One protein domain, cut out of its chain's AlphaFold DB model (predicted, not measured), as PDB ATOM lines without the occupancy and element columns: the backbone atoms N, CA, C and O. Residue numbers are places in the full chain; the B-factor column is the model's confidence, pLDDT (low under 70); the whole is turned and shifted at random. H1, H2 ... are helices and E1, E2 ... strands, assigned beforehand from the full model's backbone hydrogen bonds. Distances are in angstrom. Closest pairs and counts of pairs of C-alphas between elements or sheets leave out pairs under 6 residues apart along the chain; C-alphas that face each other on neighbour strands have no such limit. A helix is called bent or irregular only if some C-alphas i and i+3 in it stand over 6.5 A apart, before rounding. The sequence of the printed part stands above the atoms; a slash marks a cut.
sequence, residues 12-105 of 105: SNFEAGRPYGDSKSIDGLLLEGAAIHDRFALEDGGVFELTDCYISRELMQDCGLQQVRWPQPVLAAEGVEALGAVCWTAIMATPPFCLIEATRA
ATOM      1  N   SER A  12      -0.949  11.631   9.740       82.69
ATOM      2  CA  SER A  12      -0.905  10.175   9.546       82.69
ATOM      3  C   SER A  12      -1.371   9.701   8.162       82.69
ATOM      4  O   SER A  12      -1.063   8.576   7.784       82.69
ATOM      5  N   ASN A  13      -2.123  10.527   7.432       79.25
ATOM      6  CA  ASN A  13      -2.718  10.214   6.133       79.25
ATOM      7  C   ASN A  13      -1.967  10.877   4.970       79.25
ATOM      8  O   ASN A  13      -2.322  10.652   3.819       79.25
ATOM      9  N   PHE A  14      -0.919  11.656   5.242       84.69
ATOM     10  CA  PHE A  14      -0.215  12.452   4.232       84.69
ATOM     11  C   PHE A  14       0.429  11.630   3.103       84.69
ATOM     12  O   PHE A  14       0.601  12.128   1.993       84.69
ATOM     13  N   GLU A  15       0.736  10.360   3.361       84.12
ATOM     14  CA  GLU A  15       1.272   9.425   2.362       84.12
ATOM     15  C   GLU A  15       0.179   8.641   1.608       84.12
ATOM     16  O   GLU A  15       0.486   7.881   0.691       84.12
ATOM     17  N   ALA A  16      -1.102   8.791   1.971       80.88
ATOM     18  CA  ALA A  16      -2.197   8.026   1.365       80.88
ATOM     19  C   ALA A  16      -2.409   8.358  -0.125       80.88
ATOM     20  O   ALA A  16      -2.887   7.506  -0.874       80.88
ATOM     21  N   GLY A  17      -2.008   9.560  -0.553       77.38
ATOM     22  CA  GLY A  17      -2.044  10.005  -1.948       77.38
ATOM     23  C   GLY A  17      -0.962   9.389  -2.841       77.38
ATOM     24  O   GLY A  17      -1.091   9.391  -4.062       77.38
ATOM     25  N   ARG A  18       0.095   8.785  -2.272       82.38
ATOM     26  CA  ARG A  18       1.295   8.381  -3.032       82.38
ATOM     27  C   ARG A  18       1.012   7.469  -4.237       82.38
ATOM     28  O   ARG A  18       1.653   7.665  -5.272       82.38
ATOM     29  N   PRO A  19       0.078   6.497  -4.172       79.88
ATOM     30  CA  PRO A  19      -0.310   5.690  -5.334       79.88
ATOM     31  C   PRO A  19      -0.910   6.492  -6.499       79.88
ATOM     32  O   PRO A  19      -0.949   5.988  -7.618       79.88
ATOM     33  N   TYR A  20      -1.371   7.714  -6.240       75.31
ATOM     34  CA  TYR A  20      -2.002   8.631  -7.194       75.31
ATOM     35  C   TYR A  20      -1.076   9.773  -7.619       75.31
ATOM     36  O   TYR A  20      -1.481  10.652  -8.373       75.31
ATOM     37  N   GLY A  21       0.187   9.717  -7.190       81.62
ATOM     38  CA  GLY A  21       1.209  10.677  -7.572       81.62
ATOM     39  C   GLY A  21       1.296  11.891  -6.657       81.62
ATOM     40  O   GLY A  21       2.147  12.730  -6.918       81.62
ATOM     41  N   ASP A  22       0.510  11.991  -5.585       85.75
ATOM     42  CA  ASP A  22       0.600  13.091  -4.621       85.75
ATOM     43  C   ASP A  22       1.089  12.640  -3.236       85.75
ATOM     44  O   ASP A  22       0.914  11.499  -2.825       85.75
ATOM     45  N   SER A  23       1.763  13.519  -2.505       87.69
ATOM     46  CA  SER A  23       2.178  13.273  -1.118       87.69
ATOM     47  C   SER A  23       2.248  14.582  -0.356       87.69
ATOM     48  O   SER A  23       2.581  15.609  -0.952       87.69
ATOM     49  N   LYS A  24       2.022  14.532   0.958       88.56
ATOM     50  CA  LYS A  24       2.095  15.712   1.822       88.56
ATOM     51  C   LYS A  24       3.175  15.589   2.891       88.56
ATOM     52  O   LYS A  24       3.523  14.499   3.334       88.56
ATOM     53  N   SER A  25       3.670  16.721   3.369       90.38
ATOM     54  CA  SER A  25       4.521  16.791   4.559       90.38
ATOM     55  C   SER A  25       4.293  18.087   5.326       90.38
ATOM     56  O   SER A  25       3.757  19.045   4.780       90.38
ATOM     57  N   ILE A  26       4.708  18.130   6.589       90.19
ATOM     58  CA  ILE A  26       4.634  19.325   7.435       90.19
ATOM     59  C   ILE A  26       5.946  19.523   8.182       90.19
ATOM     60  O   ILE A  26       6.529  18.565   8.697       90.19
ATOM     61  N   ASP A  27       6.363  20.779   8.297       85.81
ATOM     62  CA  ASP A  27       7.474  21.161   9.153       85.81
ATOM     63  C   ASP A  27       7.004  21.251  10.613       85.81
ATOM     64  O   ASP A  27       6.411  22.235  11.058       85.81
ATOM     65  N   GLY A  28       7.272  20.201  11.392       86.56
ATOM     66  CA  GLY A  28       6.996  20.183  12.829       86.56
ATOM     67  C   GLY A  28       5.556  19.804  13.189       86.56
ATOM     68  O   GLY A  28       5.048  18.772  12.756       86.56
ATOM     69  N   LEU A  29       4.932  20.576  14.086       87.44
ATOM     70  CA  LEU A  29       3.593  20.285  14.612       87.44
ATOM     71  C   LEU A  29       2.508  20.956  13.762       87.44
ATOM     72  O   LEU A  29       2.658  22.104  13.353       87.44
ATOM     73  N   LEU A  30       1.379  20.266  13.581       85.69
ATOM     74  CA  LEU A  30       0.190  20.824  12.936       85.69
ATOM     75  C   LEU A  30      -0.482  21.855  13.857       85.69
ATOM     76  O   LEU A  30      -1.269  21.497  14.732       85.69
ATOM     77  N   LEU A  31      -0.127  23.124  13.670       87.81
ATOM     78  CA  LEU A  31      -0.632  24.297  14.393       87.81
ATOM     79  C   LEU A  31      -1.047  25.379  13.388       87.81
ATOM     80  O   LEU A  31      -0.669  25.301  12.222       87.81
ATOM     81  N   GLU A  32      -1.811  26.390  13.821       88.25
ATOM     82  CA  GLU A  32      -2.235  27.502  12.949       88.25
ATOM     83  C   GLU A  32      -1.077  28.106  12.154       88.25
ATOM     84  O   GLU A  32      -0.037  28.461  12.710       88.25
ATOM     85  N   GLY A  33      -1.280  28.236  10.844       87.31
ATOM     86  CA  GLY A  33      -0.302  28.777   9.908       87.31
ATOM     87  C   GLY A  33       0.859  27.839   9.572       87.31
ATOM     88  O   GLY A  33       1.723  28.239   8.793       87.31
ATOM     89  N   ALA A  34       0.908  26.617  10.116       89.75
ATOM     90  CA  ALA A  34       1.960  25.661   9.784       89.75
ATOM     91  C   ALA A  34       1.949  25.330   8.284       89.75
ATOM     92  O   ALA A  34       0.885  25.115   7.699       89.75
ATOM     93  N   ALA A  35       3.137  25.290   7.679       90.19
ATOM     94  CA  ALA A  35       3.304  25.007   6.261       90.19
ATOM     95  C   ALA A  35       3.055  23.520   5.981       90.19
ATOM     96  O   ALA A  35       3.680  22.651   6.589       90.19
ATOM     97  N   ILE A  36       2.145  23.242   5.055       88.19
ATOM     98  CA  ILE A  36       1.910  21.907   4.513       88.19
ATOM     99  C   ILE A  36       2.476  21.912   3.099       88.19
ATOM    100  O   ILE A  36       2.110  22.752   2.283       88.19
ATOM    101  N   HIS A  37       3.401  21.007   2.816       90.31
ATOM    102  CA  HIS A  37       4.013  20.872   1.504       90.31
ATOM    103  C   HIS A  37       3.327  19.739   0.758       90.31
ATOM    104  O   HIS A  37       3.443  18.584   1.164       90.31
ATOM    105  N   ASP A  38       2.636  20.072  -0.324       87.94
ATOM    106  CA  ASP A  38       2.073  19.113  -1.261       87.94
ATOM    107  C   ASP A  38       3.046  18.924  -2.423       87.94
ATOM    108  O   ASP A  38       3.541  19.887  -3.019       87.94
ATOM    109  N   ARG A  39       3.303  17.670  -2.774       90.38
ATOM    110  CA  ARG A  39       4.184  17.293  -3.873       90.38
ATOM    111  C   ARG A  39       3.437  16.379  -4.828       90.38
ATOM    112  O   ARG A  39       2.949  15.338  -4.410       90.38
ATOM    113  N   PHE A  40       3.448  16.720  -6.112       89.12
ATOM    114  CA  PHE A  40       2.786  15.987  -7.187       89.12
ATOM    115  C   PHE A  40       3.821  15.494  -8.204       89.12
ATOM    116  O   PHE A  40       4.617  16.275  -8.725       89.12
ATOM    117  N   ALA A  41       3.823  14.195  -8.487       89.06
ATOM    118  CA  ALA A  41       4.586  13.568  -9.555       89.06
ATOM    119  C   ALA A  41       3.774  13.605 -10.855       89.06
ATOM    120  O   ALA A  41       2.624  13.170 -10.890       89.06
ATOM    121  N   LEU A  42       4.383  14.125 -11.917       86.88
ATOM    122  CA  LEU A  42       3.780  14.226 -13.243       86.88
ATOM    123  C   LEU A  42       4.160  13.013 -14.104       86.88
ATOM    124  O   LEU A  42       5.189  12.373 -13.881       86.88
ATOM    125  N   GLU A  43       3.343  12.706 -15.113       86.25
ATOM    126  CA  GLU A  43       3.558  11.552 -16.005       86.25
ATOM    127  C   GLU A  43       4.881  11.625 -16.787       86.25
ATOM    128  O   GLU A  43       5.465  10.593 -17.115       86.25
ATOM    129  N   ASP A  44       5.385  12.832 -17.052       91.50
ATOM    130  CA  ASP A  44       6.662  13.074 -17.733       91.50
ATOM    131  C   ASP A  44       7.889  12.951 -16.807       91.50
ATOM    132  O   ASP A  44       9.022  13.189 -17.231       91.50
ATOM    133  N   GLY A  45       7.679  12.565 -15.545       88.06
ATOM    134  CA  GLY A  45       8.711  12.498 -14.512       88.06
ATOM    135  C   GLY A  45       8.990  13.837 -13.825       88.06
ATOM    136  O   GLY A  45       9.849  13.897 -12.941       88.06
ATOM    137  N   GLY A  46       8.273  14.899 -14.200       92.62
ATOM    138  CA  GLY A  46       8.312  16.191 -13.537       92.62
ATOM    139  C   GLY A  46       7.741  16.154 -12.119       92.62
ATOM    140  O   GLY A  46       7.048  15.220 -11.706       92.62
ATOM    141  N   VAL A  47       8.042  17.205 -11.360       92.75
ATOM    142  CA  VAL A  47       7.537  17.398 -10.000       92.75
ATOM    143  C   VAL A  47       6.972  18.802  -9.885       92.75
ATOM    144  O   VAL A  47       7.635  19.774 -10.244       92.75
ATOM    145  N   PHE A  48       5.752  18.894  -9.372       90.12
ATOM    146  CA  PHE A  48       5.115  20.145  -8.989       90.12
ATOM    147  C   PHE A  48       4.969  20.181  -7.467       90.12
ATOM    148  O   PHE A  48       4.526  19.203  -6.867       90.12
ATOM    149  N   GLU A  49       5.347  21.295  -6.846       92.00
ATOM    150  CA  GLU A  49       5.264  21.484  -5.397       92.00
ATOM    151  C   GLU A  49       4.421  22.717  -5.077       92.00
ATOM    152  O   GLU A  49       4.550  23.770  -5.710       92.00
ATOM    153  N   LEU A  50       3.560  22.578  -4.075       88.62
ATOM    154  CA  LEU A  50       2.729  23.636  -3.519       88.62
ATOM    155  C   LEU A  50       2.972  23.693  -2.011       88.62
ATOM    156  O   LEU A  50       3.148  22.672  -1.359       88.62
ATOM    157  N   THR A  51       2.985  24.898  -1.449       89.00
ATOM    158  CA  THR A  51       2.928  25.078   0.006       89.00
ATOM    159  C   THR A  51       1.580  25.680   0.377       89.00
ATOM    160  O   THR A  51       1.260  26.799  -0.038       89.00
ATOM    161  N   ASP A  52       0.800  24.917   1.131       86.25
ATOM    162  CA  ASP A  52      -0.433  25.329   1.793       86.25
ATOM    163  C   ASP A  52      -0.153  25.680   3.270       86.25
ATOM    164  O   ASP A  52       0.954  25.494   3.784       86.25
ATOM    165  N   CYS A  53      -1.147  26.222   3.963       85.62
ATOM    166  CA  CYS A  53      -1.091  26.548   5.378       85.62
ATOM    167  C   CYS A  53      -2.249  25.899   6.142       85.62
ATOM    168  O   CYS A  53      -3.406  25.912   5.714       85.62
ATOM    169  N   TYR A  54      -1.939  25.348   7.314       85.50
ATOM    170  CA  TYR A  54      -2.960  24.855   8.224       85.50
ATOM    171  C   TYR A  54      -3.803  26.013   8.762       85.50
ATOM    172  O   TYR A  54      -3.266  26.952   9.347       85.50
ATOM    173  N   ILE A  55      -5.122  25.915   8.601       85.31
ATOM    174  CA  ILE A  55      -6.097  26.831   9.195       85.31
ATOM    175  C   ILE A  55      -7.180  25.992   9.864       85.31
ATOM    176  O   ILE A  55      -7.846  25.202   9.185       85.31
ATOM    177  N   SER A  56      -7.373  26.152  11.173       84.44
ATOM    178  CA  SER A  56      -8.464  25.468  11.874       84.44
ATOM    179  C   SER A  56      -9.832  26.063  11.565       84.44
ATOM    180  O   SER A  56      -9.997  27.196  11.105       84.44
ATOM    181  N   ARG A  57     -10.857  25.277  11.893       82.88
ATOM    182  CA  ARG A  57     -12.253  25.703  11.856       82.88
ATOM    183  C   ARG A  57     -12.493  26.910  12.763       82.88
ATOM    184  O   ARG A  57     -13.260  27.792  12.392       82.88
ATOM    185  N   GLU A  58     -11.862  26.932  13.930       85.94
ATOM    186  CA  GLU A  58     -11.969  27.997  14.922       85.94
ATOM    187  C   GLU A  58     -11.474  29.323  14.329       85.94
ATOM    188  O   GLU A  58     -12.207  30.311  14.343       85.94
ATOM    189  N   LEU A  59     -10.304  29.326  13.680       87.94
ATOM    190  CA  LEU A  59      -9.779  30.529  13.028       87.94
ATOM    191  C   LEU A  59     -10.671  31.004  11.865       87.94
ATOM    192  O   LEU A  59     -10.870  32.206  11.678       87.94
ATOM    193  N   MET A  60     -11.258  30.079  11.096       86.38
ATOM    194  CA  MET A  60     -12.229  30.438  10.052       86.38
ATOM    195  C   MET A  60     -13.467  31.135  10.639       86.38
ATOM    196  O   MET A  60     -13.948  32.116  10.068       86.38
ATOM    197  N   GLN A  61     -13.961  30.664  11.788       85.88
ATOM    198  CA  GLN A  61     -15.097  31.266  12.491       85.88
ATOM    199  C   GLN A  61     -14.783  32.663  13.020       85.88
ATOM    200  O   GLN A  61     -15.592  33.573  12.823       85.88
ATOM    201  N   ASP A  62     -13.597  32.858  13.593       89.44
ATOM    202  CA  ASP A  62     -13.123  34.170  14.052       89.44
ATOM    203  C   ASP A  62     -13.003  35.182  12.899       89.44
ATOM    204  O   ASP A  62     -13.201  36.383  13.084       89.44
ATOM    205  N   CYS A  63     -12.760  34.698  11.677       87.88
ATOM    206  CA  CYS A  63     -12.743  35.506  10.455       87.88
ATOM    207  C   CYS A  63     -14.146  35.797   9.875       87.88
ATOM    208  O   CYS A  63     -14.260  36.391   8.799       87.88
ATOM    209  N   GLY A  64     -15.223  35.387  10.554       90.06
ATOM    210  CA  GLY A  64     -16.608  35.623  10.137       90.06
ATOM    211  C   GLY A  64     -17.185  34.573   9.182       90.06
ATOM    212  O   GLY A  64     -18.281  34.780   8.649       90.06
ATOM    213  N   LEU A  65     -16.491  33.447   8.961       89.12
ATOM    214  CA  LEU A  65     -17.045  32.297   8.243       89.12
ATOM    215  C   LEU A  65     -17.794  31.386   9.217       89.12
ATOM    216  O   LEU A  65     -17.215  30.698  10.050       89.12
ATOM    217  N   GLN A  66     -19.112  31.341   9.093       86.75
ATOM    218  CA  GLN A  66     -19.977  30.486   9.893       86.75
ATOM    219  C   GLN A  66     -20.394  29.231   9.126       86.75
ATOM    220  O   GLN A  66     -20.274  29.145   7.907       86.75
ATOM    221  N   GLN A  67     -20.897  28.240   9.866       86.19
ATOM    222  CA  GLN A  67     -21.391  26.973   9.313       86.19
ATOM    223  C   GLN A  67     -20.387  26.251   8.396       86.19
ATOM    224  O   GLN A  67     -20.803  25.562   7.469       86.19
ATOM    225  N   VAL A  68     -19.082  26.384   8.667       84.50
ATOM    226  CA  VAL A  68     -18.021  25.770   7.855       84.50
ATOM    227  C   VAL A  68     -18.221  24.250   7.779       84.50
ATOM    228  O   VAL A  68     -18.288  23.566   8.804       84.50
ATOM    229  N   ARG A  69     -18.334  23.706   6.573       84.19
ATOM    230  CA  ARG A  69     -18.539  22.282   6.289       84.19
ATOM    231  C   ARG A  69     -17.544  21.827   5.234       84.19
ATOM    232  O   ARG A  69     -17.219  22.566   4.314       84.19
ATOM    233  N   TRP A  70     -17.115  20.579   5.376       82.31
ATOM    234  CA  TRP A  70     -16.290  19.867   4.409       82.31
ATOM    235  C   TRP A  70     -17.159  18.789   3.770       82.31
ATOM    236  O   TRP A  70     -17.183  17.665   4.278       82.31
ATOM    237  N   PRO A  71     -17.956  19.117   2.741       83.31
ATOM    238  CA  PRO A  71     -18.764  18.105   2.086       83.31
ATOM    239  C   PRO A  71     -17.851  17.036   1.482       83.31
ATOM    240  O   PRO A  71     -16.808  17.330   0.892       83.31
ATOM    241  N   GLN A  72     -18.251  15.776   1.637       78.69
ATOM    242  CA  GLN A  72     -17.625  14.682   0.909       78.69
ATOM    243  C   GLN A  72     -17.914  14.900  -0.583       78.69
ATOM    244  O   GLN A  72     -19.085  15.093  -0.930       78.69
ATOM    245  N   PRO A  73     -16.906  14.872  -1.474       79.31
ATOM    246  CA  PRO A  73     -17.192  14.845  -2.899       79.31
ATOM    247  C   PRO A  73     -18.086  13.640  -3.208       79.31
ATOM    248  O   PRO A  73     -17.960  12.578  -2.594       79.31
ATOM    249  N   VAL A  74     -18.995  13.814  -4.164       84.62
ATOM    250  CA  VAL A  74     -19.833  12.741  -4.705       84.62
ATOM    251  C   VAL A  74     -19.494  12.602  -6.177       84.62
ATOM    252  O   VAL A  74     -19.366  13.596  -6.891       84.62
ATOM    253  N   LEU A  75     -19.321  11.363  -6.624       86.19
ATOM    254  CA  LEU A  75     -19.004  11.084  -8.012       86.19
ATOM    255  C   LEU A  75     -20.241  11.328  -8.885       86.19
ATOM    256  O   LEU A  75     -21.296  10.740  -8.647       86.19
ATOM    257  N   ALA A  76     -20.103  12.196  -9.886       88.38
ATOM    258  CA  ALA A  76     -21.156  12.468 -10.861       88.38
ATOM    259  C   ALA A  76     -21.384  11.258 -11.785       88.38
ATOM    260  O   ALA A  76     -20.441  10.522 -12.098       88.38
ATOM    261  N   ALA A  77     -22.625  11.062 -12.240       91.44
ATOM    262  CA  ALA A  77     -22.997   9.925 -13.086       91.44
ATOM    263  C   ALA A  77     -22.207   9.920 -14.405       91.44
ATOM    264  O   ALA A  77     -21.690   8.886 -14.820       91.44
ATOM    265  N   GLU A  78     -22.006  11.099 -14.989       92.94
ATOM    266  CA  GLU A  78     -21.262  11.315 -16.227       92.94
ATOM    267  C   GLU A  78     -19.801  10.842 -16.109       92.94
ATOM    268  O   GLU A  78     -19.240  10.272 -17.044       92.94
ATOM    269  N   GLY A  79     -19.184  11.019 -14.934       84.62
ATOM    270  CA  GLY A  79     -17.825  10.539 -14.662       84.62
ATOM    271  C   GLY A  79     -17.742   9.014 -14.551       84.62
ATOM    272  O   GLY A  79     -16.750   8.411 -14.972       84.62
ATOM    273  N   VAL A  80     -18.791   8.374 -14.018       89.25
ATOM    274  CA  VAL A  80     -18.908   6.907 -13.969       89.25
ATOM    275  C   VAL A  80     -19.098   6.336 -15.367       89.25
ATOM    276  O   VAL A  80     -18.456   5.344 -15.700       89.25
ATOM    277  N   GLU A  81     -19.950   6.945 -16.186       93.25
ATOM    278  CA  GLU A  81     -20.222   6.480 -17.550       93.25
ATOM    279  C   GLU A  81     -18.978   6.552 -18.445       93.25
ATOM    280  O   GLU A  81     -18.752   5.651 -19.251       93.25
ATOM    281  N   ALA A  82     -18.138   7.576 -18.271       91.12
ATOM    282  CA  ALA A  82     -16.942   7.769 -19.086       91.12
ATOM    283  C   ALA A  82     -15.793   6.797 -18.757       91.12
ATOM    284  O   ALA A  82     -15.128   6.310 -19.670       91.12
ATOM    285  N   LEU A  83     -15.524   6.540 -17.468       85.81
ATOM    286  CA  LEU A  83     -14.302   5.842 -17.015       85.81
ATOM    287  C   LEU A  83     -14.558   4.661 -16.059       85.81
ATOM    288  O   LEU A  83     -13.629   3.941 -15.694       85.81
ATOM    289  N   GLY A  84     -15.812   4.432 -15.663       86.44
ATOM    290  CA  GLY A  84     -16.214   3.406 -14.700       86.44
ATOM    291  C   GLY A  84     -15.954   3.796 -13.239       86.44
ATOM    292  O   GLY A  84     -14.989   4.478 -12.906       86.44
ATOM    293  N   ALA A  85     -16.794   3.313 -12.317       83.62
ATOM    294  CA  ALA A  85     -16.695   3.654 -10.889       83.62
ATOM    295  C   ALA A  85     -15.371   3.206 -10.229       83.62
ATOM    296  O   ALA A  85     -14.882   3.851  -9.300       83.62
ATOM    297  N   VAL A  86     -14.764   2.117 -10.721       84.38
ATOM    298  CA  VAL A  86     -13.489   1.591 -10.199       84.38
ATOM    299  C   VAL A  86     -12.349   2.589 -10.400       84.38
ATOM    300  O   VAL A  86     -11.536   2.754  -9.494       84.38
ATOM    301  N   CYS A  87     -12.331   3.306 -11.532       81.50
ATOM    302  CA  CYS A  87     -11.327   4.334 -11.825       81.50
ATOM    303  C   CYS A  87     -11.259   5.394 -10.711       81.50
ATOM    304  O   CYS A  87     -10.180   5.816 -10.305       81.50
ATOM    305  N   TRP A  88     -12.412   5.747 -10.144       84.56
ATOM    306  CA  TRP A  88     -12.545   6.816  -9.156       84.56
ATOM    307  C   TRP A  88     -12.417   6.362  -7.701       84.56
ATOM    308  O   TRP A  88     -12.298   7.207  -6.821       84.56
ATOM    309  N   THR A  89     -12.437   5.055  -7.415       82.31
ATOM    310  CA  THR A  89     -12.505   4.522  -6.034       82.31
ATOM    311  C   THR A  89     -11.394   5.085  -5.145       82.31
ATOM    312  O   THR A  89     -11.631   5.536  -4.030       82.31
ATOM    313  N   ALA A  90     -10.196   5.107  -5.710       73.12
ATOM    314  CA  ALA A  90      -8.987   5.735  -5.218       73.12
ATOM    315  C   ALA A  90      -9.154   7.196  -4.768       73.12
ATOM    316  O   ALA A  90      -8.993   7.533  -3.595       73.12
ATOM    317  N   ILE A  91      -9.522   8.047  -5.727       74.94
ATOM    318  CA  ILE A  91      -9.682   9.492  -5.561       74.94
ATOM    319  C   ILE A  91     -10.809   9.785  -4.572       74.94
ATOM    320  O   ILE A  91     -10.714  10.703  -3.772       74.94
ATOM    321  N   MET A  92     -11.877   8.987  -4.578       81.12
ATOM    322  CA  MET A  92     -12.991   9.160  -3.646       81.12
ATOM    323  C   MET A  92     -12.645   8.711  -2.219       81.12
ATOM    324  O   MET A  92     -13.226   9.232  -1.266       81.12
ATOM    325  N   ALA A  93     -11.715   7.764  -2.064       77.38
ATOM    326  CA  ALA A  93     -11.196   7.348  -0.765       77.38
ATOM    327  C   ALA A  93     -10.217   8.380  -0.183       77.38
ATOM    328  O   ALA A  93     -10.255   8.634   1.019       77.38
ATOM    329  N   THR A  94      -9.393   9.000  -1.038       71.06
ATOM    330  CA  THR A  94      -8.414  10.030  -0.650       71.06
ATOM    331  C   THR A  94      -8.440  11.194  -1.651       71.06
ATOM    332  O   THR A  94      -7.625  11.227  -2.573       71.06
ATOM    333  N   PRO A  95      -9.393  12.140  -1.531       73.62
ATOM    334  CA  PRO A  95      -9.500  13.243  -2.481       73.62
ATOM    335  C   PRO A  95      -8.279  14.171  -2.401       73.62
ATOM    336  O   PRO A  95      -7.959  14.634  -1.306       73.62
ATOM    337  N   PRO A  96      -7.644  14.530  -3.535       66.31
ATOM    338  CA  PRO A  96      -6.491  15.437  -3.545       66.31
ATOM    339  C   PRO A  96      -6.892  16.908  -3.333       66.31
ATOM    340  O   PRO A  96      -6.051  17.802  -3.332       66.31
ATOM    341  N   PHE A  97      -8.187  17.182  -3.168       70.12
ATOM    342  CA  PHE A  97      -8.740  18.500  -2.890       70.12
ATOM    343  C   PHE A  97      -9.805  18.410  -1.799       70.12
ATOM    344  O   PHE A  97     -10.501  17.403  -1.655       70.12
ATOM    345  N   CYS A  98      -9.975  19.501  -1.059       73.56
ATOM    346  CA  CYS A  98     -11.034  19.641  -0.069       73.56
ATOM    347  C   CYS A  98     -12.013  20.732  -0.503       73.56
ATOM    348  O   CYS A  98     -11.615  21.848  -0.827       73.56
ATOM    349  N   LEU A  99     -13.306  20.420  -0.469       78.25
ATOM    350  CA  LEU A  99     -14.369  21.403  -0.652       78.25
ATOM    351  C   LEU A  99     -14.651  22.085   0.694       78.25
ATOM    352  O   LEU A  99     -14.675  21.413   1.727       78.25
ATOM    353  N   ILE A 100     -14.878  23.402   0.681       83.25
ATOM    354  CA  ILE A 100     -15.448  24.130   1.824       83.25
ATOM    355  C   ILE A 100     -16.772  24.739   1.410       83.25
ATOM    356  O   ILE A 100     -16.848  25.465   0.421       83.25
ATOM    357  N   GLU A 101     -17.776  24.536   2.247       88.25
ATOM    358  CA  GLU A 101     -18.974  25.362   2.270       88.25
ATOM    359  C   GLU A 101     -18.980  26.186   3.554       88.25
ATOM    360  O   GLU A 101     -18.741  25.655   4.638       88.25
ATOM    361  N   ALA A 102     -19.247  27.483   3.447       89.69
ATOM    362  CA  ALA A 102     -19.407  28.361   4.598       89.69
ATOM    363  C   ALA A 102     -20.382  29.494   4.264       89.69
ATOM    364  O   ALA A 102     -20.502  29.917   3.114       89.69
ATOM    365  N   THR A 103     -21.056  30.011   5.284       90.94
ATOM    366  CA  THR A 103     -21.864  31.229   5.195       90.94
ATOM    367  C   THR A 103     -21.101  32.386   5.816       90.94
ATOM    368  O   THR A 103     -20.418  32.207   6.821       90.94
ATOM    369  N   ARG A 104     -21.245  33.589   5.269       86.75
ATOM    370  CA  ARG A 104     -20.692  34.791   5.898       86.75
ATOM    371  C   ARG A 104     -21.639  35.293   6.993       86.75
ATOM    372  O   ARG A 104     -22.847  35.321   6.759       86.75
ATOM    373  N   ALA A 105     -21.081  35.652   8.149       74.69
ATOM    374  CA  ALA A 105     -21.787  36.360   9.220       74.69
ATOM    375  C   ALA A 105     -22.208  37.779   8.807       74.69
ATOM    376  O   ALA A 105     -21.465  38.415   8.018       74.69
TER     377      ALA A 105
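Overview. This is residues 12 to 105 of the 105 residues of an uncharacterized protein of Synechococcus sp. BIOS-E4-1 (UniProt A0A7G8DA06). A three-stranded antiparallel sheet, E1, E2 and E3, makes one side of a loose, two-sided model, and a long open loop of chain makes the other, with the small two-stranded ribbon of E4 and E5 at one end and the helices H2 and H3 at the far end. H1 sits beside E4, and residues 54 to 56 join the two sides; no named helix packs on the three-stranded sheet. The printed part has 94 residues with three named helices and five named strands, in the order E1 E2 E3 H1 E4 H2 H3 E5, and its class is mixed, helices and strands. The whole is loose, with a radius of gyration of the C-alphas of 16.0 A and spans of 42 by 32 by 21 A.

Along the chain. E2, residues 35 to 41, is 19.6 A long from first to last C-alpha, and E3, residues 47 to 53, is 19.9 A. E1, residues 22 to 26, is 14.2 A long and begins at C-alpha 22 at (0.600, 13.091, -4.621). H1 is residues 57 to 62, 8.8 A, and E4 is residues 65 to 69, 10.3 A. H2, residues 77 to 83, measures 10.4 A and begins at C-alpha 77 at (-22.997, 9.925, -13.086). H3, residues 85 to 93, measures 12.1 A and is irregular: C-alphas 87 and 90 are 7.1 A apart. E5, residues 101 to 104, is 10.2 A long and ends at C-alpha 104 at (-20.692, 34.791, 5.898).

Arrangement. E1, E2 and E3 form a meander, each strand the antiparallel neighbour of the one before, with E1 and E3 as edge strands. The hairpin of E1 and E2 has N 25 and O 37 at 2.9 A, within hydrogen-bond range, and that of E2 and E3 has N 38 and O 50 at 2.8 A. H1, H2 and H3 are not on this sheet. E4 and E5 are antiparallel at 164 degrees, with N 66 and O 103 within hydrogen-bond range at 2.8 A. The closest C-alphas of H1 and E4 are those of Arg 57 and Val 68, 7.0 A apart. H2 and H3 are close but not clearly touching, the closest C-alphas being those of Gly 79 and Ala 85 at 7.9 A; their lines are only just about perpendicular, at 71 degrees. E2 is apart from E4 and E5, and H1 is apart from H2 and H3. In H1 and H2 every O i to N i+4 pair is within hydrogen-bond range, and in H3 3 of 5 are.

Size, cuts and confidence. The C-alphas farthest apart, those of Asp 44 and Ala 105, are 45.6 A apart. The printed part has no cut and no long link. The mean pLDDT of the printed part is 85.0, and residue 96 alone is under 70.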